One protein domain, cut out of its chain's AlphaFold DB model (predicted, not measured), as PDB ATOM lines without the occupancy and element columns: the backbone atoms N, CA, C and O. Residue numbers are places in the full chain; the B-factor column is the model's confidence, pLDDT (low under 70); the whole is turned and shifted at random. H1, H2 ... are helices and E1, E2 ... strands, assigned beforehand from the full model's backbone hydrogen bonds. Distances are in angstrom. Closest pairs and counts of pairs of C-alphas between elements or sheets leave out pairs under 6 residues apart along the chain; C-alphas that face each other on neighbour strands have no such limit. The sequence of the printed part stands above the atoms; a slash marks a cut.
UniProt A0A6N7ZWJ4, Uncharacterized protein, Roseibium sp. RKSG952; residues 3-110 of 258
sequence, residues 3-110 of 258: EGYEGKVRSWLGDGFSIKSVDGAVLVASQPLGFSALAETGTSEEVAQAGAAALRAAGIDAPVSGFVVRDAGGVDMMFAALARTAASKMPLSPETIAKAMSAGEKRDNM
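Overview. This is residues 3 to 110 of the 258 residues of an uncharacterized protein of Roseibium sp. RKSG952 (UniProt A0A6N7ZWJ4). A strongly twisted sheet of four strands makes the middle layer, with two helices over each face: H2 and H4 on one, H1 and H3 on the other. H2 and H4 meet at nearly a right angle, and H1 and H3 make a corner at their ends. The printed part has 108 residues, in the order H1 E1 E2 E3 H2 E4 H3 H4; the sheet, E1 E2 E3 E4, is mixed, with E3 and E4 parallel and the other neighbours antiparallel. The class is mixed, helices and strands; the whole is compact, with a radius of gyration of the C-alphas of 12.4 A, and rounded, spanning 33 by 30 by 26 A.

Along the chain. H1, residues 3 to 13, begins at C-alpha 3 (27.554, 303.069, 49.704) and is 15.9 A long. E1, residues 18 to 22, measures 12.7 A, E2, residues 25 to 30, 16.3 A, and E3, residues 34 to 39, 17.2 A. H2, residues 44 to 57, is 20.0 A long, and E4, residues 64 to 68, 13.2 A. H3, residues 72 to 86, is 20.7 A long. H4, residues 94 to 109, is 22.5 A long and ends at C-alpha 109 (34.542, 299.962, 63.623).

Arrangement. E1, E2 and E3 form a meander, each strand the antiparallel neighbour of the one before, and E1 and E2, like E2 and E3, are a hairpin. N 20 and O 27 are 2.9 A apart, and N 28 and O 36 2.8 A, within hydrogen-bond range. E3, H2 and E4 form a strand-helix-strand unit, two parallel neighbour strands with a helix between, its crossover right-handed; N 37 and O 65 are 2.8 A apart. H2 is on the sheet at a height of 7.2 A, over E3 and E4 and only just over E2, with 3 C-alphas there; its closest C-alphas to E4 are those of Ala 48 and Gly 66, 3.7 A. H4, on the same face, lies over E1 and E2 at a height of 9.3 A. With residues 54 to 57 alone H2 touches residues 100 to 107 of H4, about perpendicular at 85 degrees; the closest C-alphas are those of Leu 55 and Ala 100, 5.9 A. On the opposite face, H1 lies over E2 at a height of 8.6 A and H3 over E3 at 8.8 A. H1 and H3 only just touch, only at their ends, with 3 pairs of C-alphas within 8 A; the closest are those of Trp 12 and Ala 72, 5.9 A. Every O i to N i+4 pair is within hydrogen-bond range in H2, and 6 of 7 in H1, 10 of 11 in H3 and 11 of 12 in H4.

Size, cuts and confidence. The C-alphas farthest apart are those of Ala 87 and Met 110, 35.2 A. The printed part has no cut and no long link. The mean pLDDT of the printed part is 72.6, and 30 residues are under 70, among them 79 to 90 and 102 to 110.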
ATOM      1  N   GLU A   3      27.110 301.664  49.627       48.53
ATOM      2  CA  GLU A   3      27.554 303.069  49.704       48.53
ATOM      3  C   GLU A   3      26.913 303.983  48.642       48.53
ATOM      4  O   GLU A   3      26.545 305.112  48.954       48.53
ATOM      5  N   GLY A   4      26.624 303.485  47.433       62.62
ATOM      6  CA  GLY A   4      25.832 304.235  46.443       62.62
ATOM      7  C   GLY A   4      24.321 304.228  46.720       62.62
ATOM      8  O   GLY A   4      23.598 305.143  46.323       62.62
ATOM      9  N   TYR A   5      23.825 303.208  47.422       73.94
ATOM     10  CA  TYR A   5      22.403 303.082  47.737       73.94
ATOM     11  C   TYR A   5      21.987 304.019  48.872       73.94
ATOM     12  O   TYR A   5      20.902 304.589  48.817       73.94
ATOM     13  N   GLU A   6      22.864 304.270  49.846       79.00
ATOM     14  CA  GLU A   6      22.633 305.285  50.879       79.00
ATOM     15  C   GLU A   6      22.404 306.678  50.268       79.00
ATOM     16  O   GLU A   6      21.450 307.364  50.645       79.00
ATOM     17  N   GLY A   7      23.218 307.071  49.281       78.94
ATOM     18  CA  GLY A   7      23.058 308.337  48.558       78.94
ATOM     19  C   GLY A   7      21.729 308.425  47.800       78.94
ATOM     20  O   GLY A   7      21.017 309.425  47.911       78.94
ATOM     21  N   LYS A   8      21.338 307.349  47.102       79.81
ATOM     22  CA  LYS A   8      20.031 307.262  46.424       79.81
ATOM     23  C   LYS A   8      18.875 307.379  47.417       79.81
ATOM     24  O   LYS A   8      17.991 308.210  47.227       79.81
ATOM     25  N   VAL A   9      18.906 306.604  48.502       79.75
ATOM     26  CA  VAL A   9      17.882 306.626  49.557       79.75
ATOM     27  C   VAL A   9      17.783 308.017  50.185       79.75
ATOM     28  O   VAL A   9      16.678 308.515  50.389       79.75
ATOM     29  N   ARG A  10      18.914 308.694  50.418       83.25
ATOM     30  CA  ARG A  10      18.941 310.079  50.904       83.25
ATOM     31  C   ARG A  10      18.290 311.053  49.923       83.25
ATOM     32  O   ARG A  10      17.506 311.893  50.352       83.25
ATOM     33  N   SER A  11      18.552 310.903  48.623       80.50
ATOM     34  CA  SER A  11      17.913 311.724  47.582       80.50
ATOM     35  C   SER A  11      16.396 311.517  47.495       80.50
ATOM     36  O   SER A  11      15.673 312.448  47.155       80.50
ATOM     37  N   TRP A  12      15.904 310.319  47.833       80.69
ATOM     38  CA  TRP A  12      14.474 309.999  47.806       80.69
ATOM     39  C   TRP A  12      13.731 310.448  49.064       80.69
ATOM     40  O   TRP A  12      12.592 310.893  48.970       80.69
ATOM     41  N   LEU A  13      14.350 310.309  50.239       77.62
ATOM     42  CA  LEU A  13      13.703 310.597  51.522       77.62
ATOM     43  C   LEU A  13      13.726 312.086  51.891       77.62
ATOM     44  O   LEU A  13      12.833 312.541  52.603       77.62
ATOM     45  N   GLY A  14      14.726 312.833  51.415       75.44
ATOM     46  CA  GLY A  14      14.901 314.244  51.755       75.44
ATOM     47  C   GLY A  14      15.277 314.482  53.223       75.44
ATOM     48  O   GLY A  14      15.738 313.586  53.936       75.44
ATOM     49  N   ASP A  15      15.100 315.725  53.672       75.00
ATOM     50  CA  ASP A  15      15.467 316.158  55.022       75.00
ATOM     51  C   ASP A  15      14.537 315.569  56.101       75.00
ATOM     52  O   ASP A  15      13.340 315.375  55.893       75.00
ATOM     53  N   GLY A  16      15.083 315.310  57.295       74.62
ATOM     54  CA  GLY A  16      14.330 314.772  58.442       74.62
ATOM     55  C   GLY A  16      14.486 313.264  58.677       74.62
ATOM     56  O   GLY A  16      13.943 312.736  59.652       74.62
ATOM     57  N   PHE A  17      15.273 312.583  57.840       82.00
ATOM     58  CA  PHE A  17      15.649 311.180  58.010       82.00
ATOM     59  C   PHE A  17      17.118 311.049  58.388       82.00
ATOM     60  O   PHE A  17      17.997 311.702  57.832       82.00
ATOM     61  N   SER A  18      17.384 310.170  59.344       83.12
ATOM     62  CA  SER A  18      18.731 309.708  59.658       83.12
ATOM     63  C   SER A  18      18.945 308.386  58.930       83.12
ATOM     64  O   SER A  18      18.196 307.440  59.148       83.12
ATOM     65  N   ILE A  19      19.928 308.338  58.036       84.75
ATOM     66  CA  ILE A  19      20.151 307.217  57.115       84.75
ATOM     67  C   ILE A  19      21.572 306.695  57.326       84.75
ATOM     68  O   ILE A  19      22.487 307.501  57.507       84.75
ATOM     69  N   LYS A  20      21.743 305.369  57.376       84.12
ATOM     70  CA  LYS A  20      23.049 304.721  57.540       84.12
ATOM     71  C   LYS A  20      23.074 303.329  56.932       84.12
ATOM     72  O   LYS A  20      22.187 302.521  57.187       84.12
ATOM     73  N   SER A  21      24.131 303.018  56.205       80.25
ATOM     74  CA  SER A  21      24.427 301.669  55.721       80.25
ATOM     75  C   SER A  21      24.669 300.668  56.868       80.25
ATOM     76  O   SER A  21      25.433 300.947  57.788       80.25
ATOM     77  N   VAL A  22      24.020 299.497  56.827       73.12
ATOM     78  CA  VAL A  22      24.183 298.381  57.780       73.12
ATOM     79  C   VAL A  22      24.087 297.021  57.074       73.12
ATOM     80  O   VAL A  22      23.042 296.681  56.537       73.12
ATOM     81  N   ASP A  23      25.163 296.223  57.085       66.19
ATOM     82  CA  ASP A  23      25.206 294.789  56.704       66.19
ATOM     83  C   ASP A  23      24.195 294.343  55.609       66.19
ATOM     84  O   ASP A  23      23.302 293.532  55.847       66.19
ATOM     85  N   GLY A  24      24.329 294.861  54.387       67.75
ATOM     86  CA  GLY A  24      23.463 294.501  53.246       67.75
ATOM     87  C   GLY A  24      22.221 295.380  53.054       67.75
ATOM     88  O   GLY A  24      21.521 295.218  52.058       67.75
ATOM     89  N   ALA A  25      21.963 296.310  53.970       81.31
ATOM     90  CA  ALA A  25      20.810 297.199  53.982       81.31
ATOM     91  C   ALA A  25      21.205 298.637  54.370       81.31
ATOM     92  O   ALA A  25      22.351 298.936  54.694       81.31
ATOM     93  N   VAL A  26      20.234 299.540  54.351       82.88
ATOM     94  CA  VAL A  26      20.310 300.923  54.811       82.88
ATOM     95  C   VAL A  26      19.273 301.089  55.912       82.88
ATOM     96  O   VAL A  26      18.073 300.969  55.674       82.88
ATOM     97  N   LEU A  27      19.737 301.338  57.130       85.94
ATOM     98  CA  LEU A  27      18.899 301.699  58.260       85.94
ATOM     99  C   LEU A  27      18.442 303.148  58.091       85.94
ATOM    100  O   LEU A  27      19.247 304.060  57.918       85.94
ATOM    101  N   VAL A  28      17.137 303.349  58.185       85.44
ATOM    102  CA  VAL A  28      16.472 304.642  58.160       85.44
ATOM    103  C   VAL A  28      15.780 304.839  59.497       85.44
ATOM    104  O   VAL A  28      15.010 303.992  59.952       85.44
ATOM    105  N   ALA A  29      16.044 305.973  60.127       84.50
ATOM    106  CA  ALA A  29      15.420 306.386  61.366       84.50
ATOM    107  C   ALA A  29      14.745 307.743  61.184       84.50
ATOM    108  O   ALA A  29      15.285 308.663  60.568       84.50
ATOM    109  N   SER A  30      13.557 307.874  61.759       82.00
ATOM    110  CA  SER A  30      12.785 309.109  61.764       82.00
ATOM    111  C   SER A  30      12.061 309.230  63.096       82.00
ATOM    112  O   SER A  30      11.436 308.272  63.551       82.00
ATOM    113  N   GLN A  31      12.133 310.402  63.731       78.00
ATOM    114  CA  GLN A  31      11.450 310.658  65.006       78.00
ATOM    115  C   GLN A  31       9.957 310.303  64.969       78.00
ATOM    116  O   GLN A  31       9.519 309.551  65.843       78.00
ATOM    117  N   PRO A  32       9.177 310.779  63.976       74.94
ATOM    118  CA  PRO A  32       7.760 310.445  63.892       74.94
ATOM    119  C   PRO A  32       7.491 309.014  63.424       74.94
ATOM    120  O   PRO A  32       6.448 308.480  63.777       74.94
ATOM    121  N   LEU A  33       8.373 308.398  62.625       74.31
ATOM    122  CA  LEU A  33       8.044 307.157  61.905       74.31
ATOM    123  C   LEU A  33       8.708 305.886  62.453       74.31
ATOM    124  O   LEU A  33       8.280 304.783  62.113       74.31
ATOM    125  N   GLY A  34       9.708 306.007  63.323       81.31
ATOM    126  CA  GLY A  34      10.417 304.859  63.881       81.31
ATOM    127  C   GLY A  34      11.630 304.434  63.047       81.31
ATOM    128  O   GLY A  34      12.273 305.259  62.396       81.31
ATOM    129  N   PHE A  35      11.949 303.138  63.094       82.06
ATOM    130  CA  PHE A  35      13.074 302.534  62.378       82.06
ATOM    131  C   PHE A  35      12.606 301.667  61.205       82.06
ATOM    132  O   PHE A  35      11.630 300.921  61.304       82.06
ATOM    133  N   SER A  36      13.339 301.715  60.101       84.31
ATOM    134  CA  SER A  36      13.182 300.819  58.955       84.31
ATOM    135  C   SER A  36      14.524 300.451  58.359       84.31
ATOM    136  O   SER A  36      15.500 301.167  58.536       84.31
ATOM    137  N   ALA A  37      14.569 299.331  57.656       82.50
ATOM    138  CA  ALA A  37      15.721 298.904  56.887       82.50
ATOM    139  C   ALA A  37      15.320 298.765  55.417       82.50
ATOM    140  O   ALA A  37      14.241 298.262  55.102       82.50
ATOM    141  N   LEU A  38      16.194 299.220  54.527       83.50
ATOM    142  CA  LEU A  38      15.995 299.240  53.083       83.50
ATOM    143  C   LEU A  38      17.109 298.472  52.382       83.50
ATOM    144  O   LEU A  38      18.262 298.594  52.772       83.50
ATOM    145  N   ALA A  39      16.812 297.741  51.317       79.81
ATOM    146  CA  ALA A  39      17.840 297.178  50.440       79.81
ATOM    147  C   ALA A  39      17.368 297.145  48.981       79.81
ATOM    148  O   ALA A  39      16.171 297.070  48.716       79.81
ATOM    149  N   GLU A  40      18.292 297.142  48.018       73.06
ATOM    150  CA  GLU A  40      17.940 296.953  46.597       73.06
ATOM    151  C   GLU A  40      17.538 295.495  46.286       73.06
ATOM    152  O   GLU A  40      16.778 295.223  45.349       73.06
ATOM    153  N   THR A  41      18.042 294.538  47.075       72.81
ATOM    154  CA  THR A  41      17.895 293.091  46.851       72.81
ATOM    155  C   THR A  41      17.704 292.329  48.169       72.81
ATOM    156  O   THR A  41      17.962 292.865  49.243       72.81
ATOM    157  N   GLY A  42      17.243 291.074  48.087       78.06
ATOM    158  CA  GLY A  42      16.933 290.225  49.245       78.06
ATOM    159  C   GLY A  42      15.432 290.092  49.497       78.06
ATOM    160  O   GLY A  42      14.615 290.454  48.648       78.06
ATOM    161  N   THR A  43      15.065 289.547  50.653       78.44
ATOM    162  CA  THR A  43      13.676 289.505  51.132       78.44
ATOM    163  C   THR A  43      13.435 290.570  52.200       78.44
ATOM    164  O   THR A  43      14.327 290.896  52.980       78.44
ATOM    165  N   SER A  44      12.208 291.091  52.292       76.62
ATOM    166  CA  SER A  44      11.831 292.057  53.337       76.62
ATOM    167  C   SER A  44      12.127 291.551  54.753       76.62
ATOM    168  O   SER A  44      12.444 292.344  55.635       76.62
ATOM    169  N   GLU A  45      12.058 290.238  54.976       76.81
ATOM    170  CA  GLU A  45      12.379 289.628  56.265       76.81
ATOM    171  C   GLU A  45      13.883 289.652  56.564       76.81
ATOM    172  O   GLU A  45      14.274 290.080  57.647       76.81
ATOM    173  N   GLU A  46      14.738 289.281  55.607       75.44
ATOM    174  CA  GLU A  46      16.199 289.371  55.760       75.44
ATOM    175  C   GLU A  46      16.645 290.819  56.008       75.44
ATOM    176  O   GLU A  46      17.462 291.082  56.891       75.44
ATOM    177  N   VAL A  47      16.052 291.773  55.283       79.75
ATOM    178  CA  VAL A  47      16.325 293.207  55.451       79.75
ATOM    179  C   VAL A  47      15.889 293.683  56.842       79.75
ATOM    180  O   VAL A  47      16.630 294.400  57.519       79.75
ATOM    181  N   ALA A  48      14.718 293.244  57.316       78.69
ATOM    182  CA  ALA A  48      14.235 293.556  58.660       78.69
ATOM    183  C   ALA A  48      15.156 292.973  59.740       78.69
ATOM    184  O   ALA A  48      15.472 293.651  60.718       78.69
ATOM    185  N   GLN A  49      15.609 291.730  59.560       80.50
ATOM    186  CA  GLN A  49      16.519 291.058  60.484       80.50
ATOM    187  C   GLN A  49      17.881 291.760  60.547       80.50
ATOM    188  O   GLN A  49      18.405 291.938  61.649       80.50
ATOM    189  N   ALA A  50      18.424 292.209  59.412       76.38
ATOM    190  CA  ALA A  50      19.671 292.972  59.360       76.38
ATOM    191  C   ALA A  50      19.559 294.295  60.139       76.38
ATOM    192  O   ALA A  50      20.380 294.576  61.018       76.38
ATOM    193  N   GLY A  51      18.491 295.064  59.907       78.88
ATOM    194  CA  GLY A  51      18.244 296.304  60.645       78.88
ATOM    195  C   GLY A  51      17.984 296.079  62.138       78.88
ATOM    196  O   GLY A  51      18.535 296.787  62.980       78.88
ATOM    197  N   ALA A  52      17.207 295.053  62.498       81.44
ATOM    198  CA  ALA A  52      16.965 294.697  63.896       81.44
ATOM    199  C   ALA A  52      18.252 294.249  64.606       81.44
ATOM    200  O   ALA A  52      18.468 294.585  65.769       81.44
ATOM    201  N   ALA A  53      19.131 293.518  63.917       79.44
ATOM    202  CA  ALA A  53      20.434 293.138  64.451       79.44
ATOM    203  C   ALA A  53      21.324 294.364  64.711       79.44
ATOM    204  O   ALA A  53      21.998 294.408  65.743       79.44
ATOM    205  N   ALA A  54      21.290 295.370  63.831       75.94
ATOM    206  CA  ALA A  54      22.010 296.627  64.026       75.94
ATOM    207  C   ALA A  54      21.497 297.402  65.254       75.94
ATOM    208  O   ALA A  54      22.291 297.832  66.091       75.94
ATOM    209  N   LEU A  55      20.174 297.505  65.430       77.56
ATOM    210  CA  LEU A  55      19.590 298.148  66.614       77.56
ATOM    211  C   LEU A  55      19.889 297.387  67.908       77.56
ATOM    212  O   LEU A  55      20.279 297.998  68.904       77.56
ATOM    213  N   ARG A  56      19.800 296.053  67.904       81.00
ATOM    214  CA  ARG A  56      20.154 295.248  69.085       81.00
ATOM    215  C   ARG A  56      21.621 295.410  69.468       81.00
ATOM    216  O   ARG A  56      21.921 295.492  70.655       81.00
ATOM    217  N   ALA A  57      22.524 295.518  68.491       70.38
ATOM    218  CA  ALA A  57      23.931 295.825  68.748       70.38
ATOM    219  C   ALA A  57      24.120 297.212  69.400       70.38
ATOM    220  O   ALA A  57      25.045 297.402  70.186       70.38
ATOM    221  N   ALA A  58      23.203 298.153  69.149       70.69
ATOM    222  CA  ALA A  58      23.122 299.450  69.825       70.69
ATOM    223  C   ALA A  58      22.500 299.386  71.236       70.69
ATOM    224  O   ALA A  58      22.380 300.412  71.914       70.69
ATOM    225  N   GLY A  59      22.050 298.210  71.683       76.12
ATOM    226  CA  GLY A  59      21.232 298.063  72.887       76.12
ATOM    227  C   GLY A  59      19.858 298.722  72.747       76.12
ATOM    228  O   GLY A  59      19.341 299.263  73.724       76.12
ATOM    229  N   ILE A  60      19.310 298.751  71.529       78.44
ATOM    230  CA  ILE A  60      17.977 299.261  71.213       78.44
ATOM    231  C   ILE A  60      17.124 298.069  70.785       78.44
ATOM    232  O   ILE A  60      17.361 297.467  69.739       78.44
ATOM    233  N   ASP A  61      16.125 297.729  71.594       79.06
ATOM    234  CA  ASP A  61      15.119 296.737  71.225       79.06
ATOM    235  C   ASP A  61      13.913 297.463  70.633       79.06
ATOM    236  O   ASP A  61      13.017 297.921  71.341       79.06
ATOM    237  N   ALA A  62      13.955 297.665  69.317       74.38
ATOM    238  CA  ALA A  62      12.889 298.320  68.582       74.38
ATOM    239  C   ALA A  62      12.495 297.488  67.355       74.38
ATOM    240  O   ALA A  62      13.354 296.889  66.703       74.38
ATOM    241  N   PRO A  63      11.196 297.451  67.017       76.12
ATOM    242  CA  PRO A  63      10.729 296.780  65.816       76.12
ATOM    243  C   PRO A  63      11.258 297.503  64.576       76.12
ATOM    244  O   PRO A  63      11.106 298.719  64.455       76.12
ATOM    245  N   VAL A  64      11.833 296.735  63.653       80.00
ATOM    246  CA  VAL A  64      12.328 297.221  62.363       80.00
ATOM    247  C   VAL A  64      11.512 296.587  61.254       80.00
ATOM    248  O   VAL A  64      11.361 295.367  61.207       80.00
ATOM    249  N   SER A  65      10.995 297.417  60.357       81.44
ATOM    250  CA  SER A  65      10.368 296.957  59.122       81.44
ATOM    251  C   SER A  65      11.409 296.927  58.009       81.44
ATOM    252  O   SER A  65      12.134 297.900  57.816       81.44
ATOM    253  N   GLY A  66      11.501 295.807  57.300       80.62
ATOM    254  CA  GLY A  66      12.396 295.652  56.161       80.62
ATOM    255  C   GLY A  66      11.649 295.838  54.851       80.62
ATOM    256  O   GLY A  66      10.553 295.301  54.677       80.62
ATOM    257  N   PHE A  67      12.242 296.583  53.928       80.75
ATOM    258  CA  PHE A  67      11.686 296.808  52.603       80.75
ATOM    259  C   PHE A  67      12.761 296.647  51.542       80.75
ATOM    260  O   PHE A  67      13.897 297.090  51.699       80.75
ATOM    261  N   VAL A  68      12.370 296.037  50.431       80.81
ATOM    262  CA  VAL A  68      13.209 295.962  49.241       80.81
ATOM    263  C   VAL A  68      12.738 297.054  48.293       80.81
ATOM    264  O   VAL A  68      11.618 296.989  47.789       80.81
ATOM    265  N   VAL A  69      13.558 298.082  48.095       78.00
ATOM    266  CA  VAL A  69      13.187 299.293  47.356       78.00
ATOM    267  C   VAL A  69      14.183 299.521  46.228       78.00
ATOM    268  O   VAL A  69      15.382 299.649  46.464       78.00
ATOM    269  N   ARG A  70      13.687 299.558  44.991       73.38
ATOM    270  CA  ARG A  70      14.517 299.672  43.778       73.38
ATOM    271  C   ARG A  70      14.460 301.053  43.129       73.38
ATOM    272  O   ARG A  70      15.346 301.393  42.356       73.38
ATOM    273  N   ASP A  71      13.434 301.832  43.449       75.12
ATOM    274  CA  ASP A  71      13.172 303.156  42.898       75.12
ATOM    275  C   ASP A  71      12.416 304.033  43.911       75.12
ATOM    276  O   ASP A  71      12.011 303.572  44.982       75.12
ATOM    277  N   ALA A  72      12.203 305.302  43.552       67.94
ATOM    278  CA  ALA A  72      11.471 306.263  44.375       67.94
ATOM    279  C   ALA A  72      10.010 305.842  44.648       67.94
ATOM    280  O   ALA A  72       9.496 306.103  45.731       67.94
ATOM    281  N   GLY A  73       9.353 305.126  43.727       70.25
ATOM    282  CA  GLY A  73       7.975 304.656  43.925       70.25
ATOM    283  C   GLY A  73       7.859 303.592  45.024       70.25
ATOM    284  O   GLY A  73       6.866 303.537  45.753       70.25
ATOM    285  N   GLY A  74       8.898 302.775  45.209       68.69
ATOM    286  CA  GLY A  74       8.990 301.848  46.338       68.69
ATOM    287  C   GLY A  74       9.154 302.546  47.698       68.69
ATOM    288  O   GLY A  74       8.700 302.014  48.715       68.69
ATOM    289  N   VAL A  75       9.736 303.751  47.724       67.50
ATOM    290  CA  VAL A  75       9.887 304.572  48.940       67.50
ATOM    291  C   VAL A  75       8.530 305.091  49.425       67.50
ATOM    292  O   VAL A  75       8.247 305.040  50.622       67.50
ATOM    293  N   ASP A  76       7.641 305.495  48.517       67.19
ATOM    294  CA  ASP A  76       6.289 305.955  48.871       67.19
ATOM    295  C   ASP A  76       5.453 304.846  49.533       67.19
ATOM    296  O   ASP A  76       4.728 305.072  50.510       67.19
ATOM    297  N   MET A  77       5.593 303.604  49.056       67.06
ATOM    298  CA  MET A  77       4.939 302.447  49.676       67.06
ATOM    299  C   MET A  77       5.502 302.135  51.067       67.06
ATOM    300  O   MET A  77       4.732 301.790  51.974       67.06
ATOM    301  N   MET A  78       6.817 302.292  51.255       73.31
ATOM    302  CA  MET A  78       7.443 302.216  52.577       73.31
ATOM    303  C   MET A  78       6.857 303.286  53.502       73.31
ATOM    304  O   MET A  78       6.454 302.959  54.617       73.31
ATOM    305  N   PHE A  79       6.747 304.537  53.048       68.50
ATOM    306  CA  PHE A  79       6.174 305.627  53.838       68.50
ATOM    307  C   PHE A  79       4.755 305.334  54.301       68.50
ATOM    308  O   PHE A  79       4.450 305.484  55.485       68.50
ATOM    309  N   ALA A  80       3.899 304.853  53.401       66.88
ATOM    310  CA  ALA A  80       2.538 304.474  53.754       66.88
ATOM    311  C   ALA A  80       2.508 303.348  54.806       66.88
ATOM    312  O   ALA A  80       1.657 303.348  55.698       66.88
ATOM    313  N   ALA A  81       3.436 302.389  54.741       65.69
ATOM    314  CA  ALA A  81       3.550 301.311  55.723       65.69
ATOM    315  C   ALA A  81       4.114 301.786  57.076       65.69
ATOM    316  O   ALA A  81       3.603 301.398  58.132       65.69
ATOM    317  N   LEU A  82       5.113 302.665  57.050       66.00
ATOM    318  CA  LEU A  82       5.704 303.281  58.232       66.00
ATOM    319  C   LEU A  82       4.705 304.179  58.955       66.00
ATOM    320  O   LEU A  82       4.517 304.018  60.155       66.00
ATOM    321  N   ALA A  83       3.994 305.048  58.235       65.62
ATOM    322  CA  ALA A  83       2.979 305.935  58.798       65.62
ATOM    323  C   ALA A  83       1.848 305.155  59.490       65.62
ATOM    324  O   ALA A  83       1.424 305.519  60.588       65.62
ATOM    325  N   ARG A  84       1.412 304.028  58.906       64.38
ATOM    326  CA  ARG A  84       0.433 303.123  59.537       64.38
ATOM    327  C   ARG A  84       0.953 302.510  60.839       64.38
ATOM    328  O   ARG A  84       0.187 302.331  61.779       64.38
ATOM    329  N   THR A  85       2.244 302.204  60.902       58.47
ATOM    330  CA  THR A  85       2.874 301.589  62.079       58.47
ATOM    331  C   THR A  85       3.163 302.630  63.169       58.47
ATOM    332  O   THR A  85       2.973 302.365  64.356       58.47
ATOM    333  N   ALA A  86       3.572 303.830  62.766       60.66
ATOM    334  CA  ALA A  86       3.877 304.971  63.620       60.66
ATOM    335  C   ALA A  86       2.649 305.523  64.349       60.66
ATOM    336  O   ALA A  86       2.747 305.885  65.515       60.66
ATOM    337  N   ALA A  87       1.471 305.478  63.716       56.88
ATOM    338  CA  ALA A  87       0.204 305.882  64.333       56.88
ATOM    339  C   ALA A  87      -0.136 305.109  65.629       56.88
ATOM    340  O   ALA A  87      -1.006 305.526  66.387       56.88
ATOM    341  N   SER A  88       0.553 303.992  65.891       55.34
ATOM    342  CA  SER A  88       0.361 303.137  67.069       55.34
ATOM    343  C   SER A  88       1.483 303.223  68.116       55.34
ATOM    344  O   SER A  88       1.421 302.515  69.122       55.34
ATOM    345  N   LYS A  89       2.523 304.048  67.906       59.88
ATOM    346  CA  LYS A  89       3.744 304.061  68.736       59.88
ATOM    347  C   LYS A  89       4.152 305.475  69.149       59.88
ATOM    348  O   LYS A  89       3.896 306.443  68.442       59.88
ATOM    349  N   MET A  90       4.804 305.588  70.309       58.50
ATOM    350  CA  MET A  90       5.398 306.852  70.757       58.50
ATOM    351  C   MET A  90       6.568 307.267  69.841       58.50
ATOM    352  O   MET A  90       7.302 306.385  69.386       58.50
ATOM    353  N   PRO A  91       6.770 308.578  69.596       70.38
ATOM    354  CA  PRO A  91       7.881 309.077  68.787       70.38
ATOM    355  C   PRO A  91       9.237 308.674  69.374       70.38
ATOM    356  O   PRO A  91       9.406 308.629  70.595       70.38
ATOM    357  N   LEU A  92      10.224 308.425  68.512       76.38
ATOM    358  CA  LEU A  92      11.593 308.154  68.953       76.38
ATOM    359  C   LEU A  92      12.238 309.428  69.511       76.38
ATOM    360  O   LEU A  92      12.156 310.493  68.896       76.38
ATOM    361  N   SER A  93      12.939 309.317  70.643       80.00
ATOM    362  CA  SER A  93      13.731 310.438  71.156       80.00
ATOM    363  C   SER A  93      14.957 310.704  70.263       80.00
ATOM    364  O   SER A  93      15.531 309.753  69.717       80.00
ATOM    365  N   PRO A  94      15.413 311.968  70.138       76.50
ATOM    366  CA  PRO A  94      16.633 312.300  69.401       76.50
ATOM    367  C   PRO A  94      17.856 311.496  69.871       76.50
ATOM    368  O   PRO A  94      18.654 311.051  69.051       76.50
ATOM    369  N   GLU A  95      17.968 311.243  71.180       78.69
ATOM    370  CA  GLU A  95      19.046 310.435  71.767       78.69
ATOM    371  C   GLU A  95      19.005 308.974  71.305       78.69
ATOM    372  O   GLU A  95      20.049 308.383  71.038       78.69
ATOM    373  N   THR A  96      17.810 308.391  71.159       79.25
ATOM    374  CA  THR A  96      17.651 307.009  70.673       79.25
ATOM    375  C   THR A  96      18.090 306.893  69.218       79.25
ATOM    376  O   THR A  96      18.761 305.929  68.853       79.25
ATOM    377  N   ILE A  97      17.766 307.897  68.397       77.75
ATOM    378  CA  ILE A  97      18.221 307.964  67.006       77.75
ATOM    379  C   ILE A  97      19.742 308.112  66.972       77.75
ATOM    380  O   ILE A  97      20.408 307.280  66.369       77.75
ATOM    381  N   ALA A  98      20.317 309.083  67.684       78.81
ATOM    382  CA  ALA A  98      21.769 309.282  67.725       78.81
ATOM    383  C   ALA A  98      22.525 308.022  68.196       78.81
ATOM    384  O   ALA A  98      23.555 307.651  67.627       78.81
ATOM    385  N   LYS A  99      21.989 307.311  69.194       78.75
ATOM    386  CA  LYS A  99      22.534 306.038  69.684       78.75
ATOM    387  C   LYS A  99      22.442 304.918  68.639       78.75
ATOM    388  O   LYS A  99      23.389 304.149  68.501       78.75
ATOM    389  N   ALA A 100      21.346 304.836  67.885       72.00
ATOM    390  CA  ALA A 100      21.193 303.875  66.791       72.00
ATOM    391  C   ALA A 100      22.187 304.147  65.651       72.00
ATOM    392  O   ALA A 100      22.852 303.230  65.175       72.00
ATOM    393  N   MET A 101      22.330 305.416  65.259       75.56
ATOM    394  CA  MET A 101      23.203 305.828  64.156       75.56
ATOM    395  C   MET A 101      24.693 305.657  64.499       75.56
ATOM    396  O   MET A 101      25.462 305.163  63.676       75.56
ATOM    397  N   SER A 102      25.095 305.974  65.736       68.12
ATOM    398  CA  SER A 102      26.477 305.786  66.223       68.12
ATOM    399  C   SER A 102      26.842 304.321  66.504       68.12
ATOM    400  O   SER A 102      28.015 303.947  66.505       68.12
ATOM    401  N   ALA A 103      25.859 303.445  66.722       56.66
ATOM    402  CA  ALA A 103      26.108 302.011  66.825       56.66
ATOM    403  C   ALA A 103      26.398 301.360  65.465       56.66
ATOM    404  O   ALA A 103      27.172 300.406  65.418       56.66
ATOM    405  N   GLY A 104      25.847 301.904  64.373       47.66
ATOM    406  CA  GLY A 104      26.272 301.562  63.013       47.66
ATOM    407  C   GLY A 104      27.765 301.839  62.813       47.66
ATOM    408  O   GLY A 104      28.499 300.952  62.390       47.66
ATOM    409  N   GLU A 105      28.244 303.009  63.260       44.81
ATOM    410  CA  GLU A 105      29.681 303.332  63.263       44.81
ATOM    411  C   GLU A 105      30.493 302.384  64.145       44.81
ATOM    412  O   GLU A 105      31.561 301.936  63.744       44.81
ATOM    413  N   LYS A 106      30.003 302.025  65.341       37.47
ATOM    414  CA  LYS A 106      30.699 301.061  66.204       37.47
ATOM    415  C   LYS A 106      30.682 299.642  65.658       37.47
ATOM    416  O   LYS A 106      31.566 298.898  66.040       37.47
ATOM    417  N   ARG A 107      29.750 299.230  64.796       38.72
ATOM    418  CA  ARG A 107      29.759 297.875  64.218       38.72
ATOM    419  C   ARG A 107      30.632 297.779  62.972       38.72
ATOM    420  O   ARG A 107      31.304 296.763  62.821       38.72
ATOM    421  N   ASP A 108      30.708 298.840  62.168       37.22
ATOM    422  CA  ASP A 108      31.745 298.963  61.137       37.22
ATOM    423  C   ASP A 108      33.144 299.065  61.774       37.22
ATOM    424  O   ASP A 108      34.068 298.378  61.339       37.22
ATOM    425  N   ASN A 109      33.274 299.788  62.897       33.25
ATOM    426  CA  ASN A 109      34.542 299.962  63.623       33.25
ATOM    427  C   ASN A 109      34.862 298.865  64.670       33.25
ATOM    428  O   ASN A 109      35.983 298.815  65.171       33.25
ATOM    429  N   MET A 110      33.923 297.972  65.016       33.25
ATOM    430  CA  MET A 110      34.123 296.787  65.883       33.25
ATOM    431  C   MET A 110      33.940 295.484  65.105       33.25
ATOM    432  O   MET A 110      33.491 294.470  65.650       33.25
TER     433      MET A 110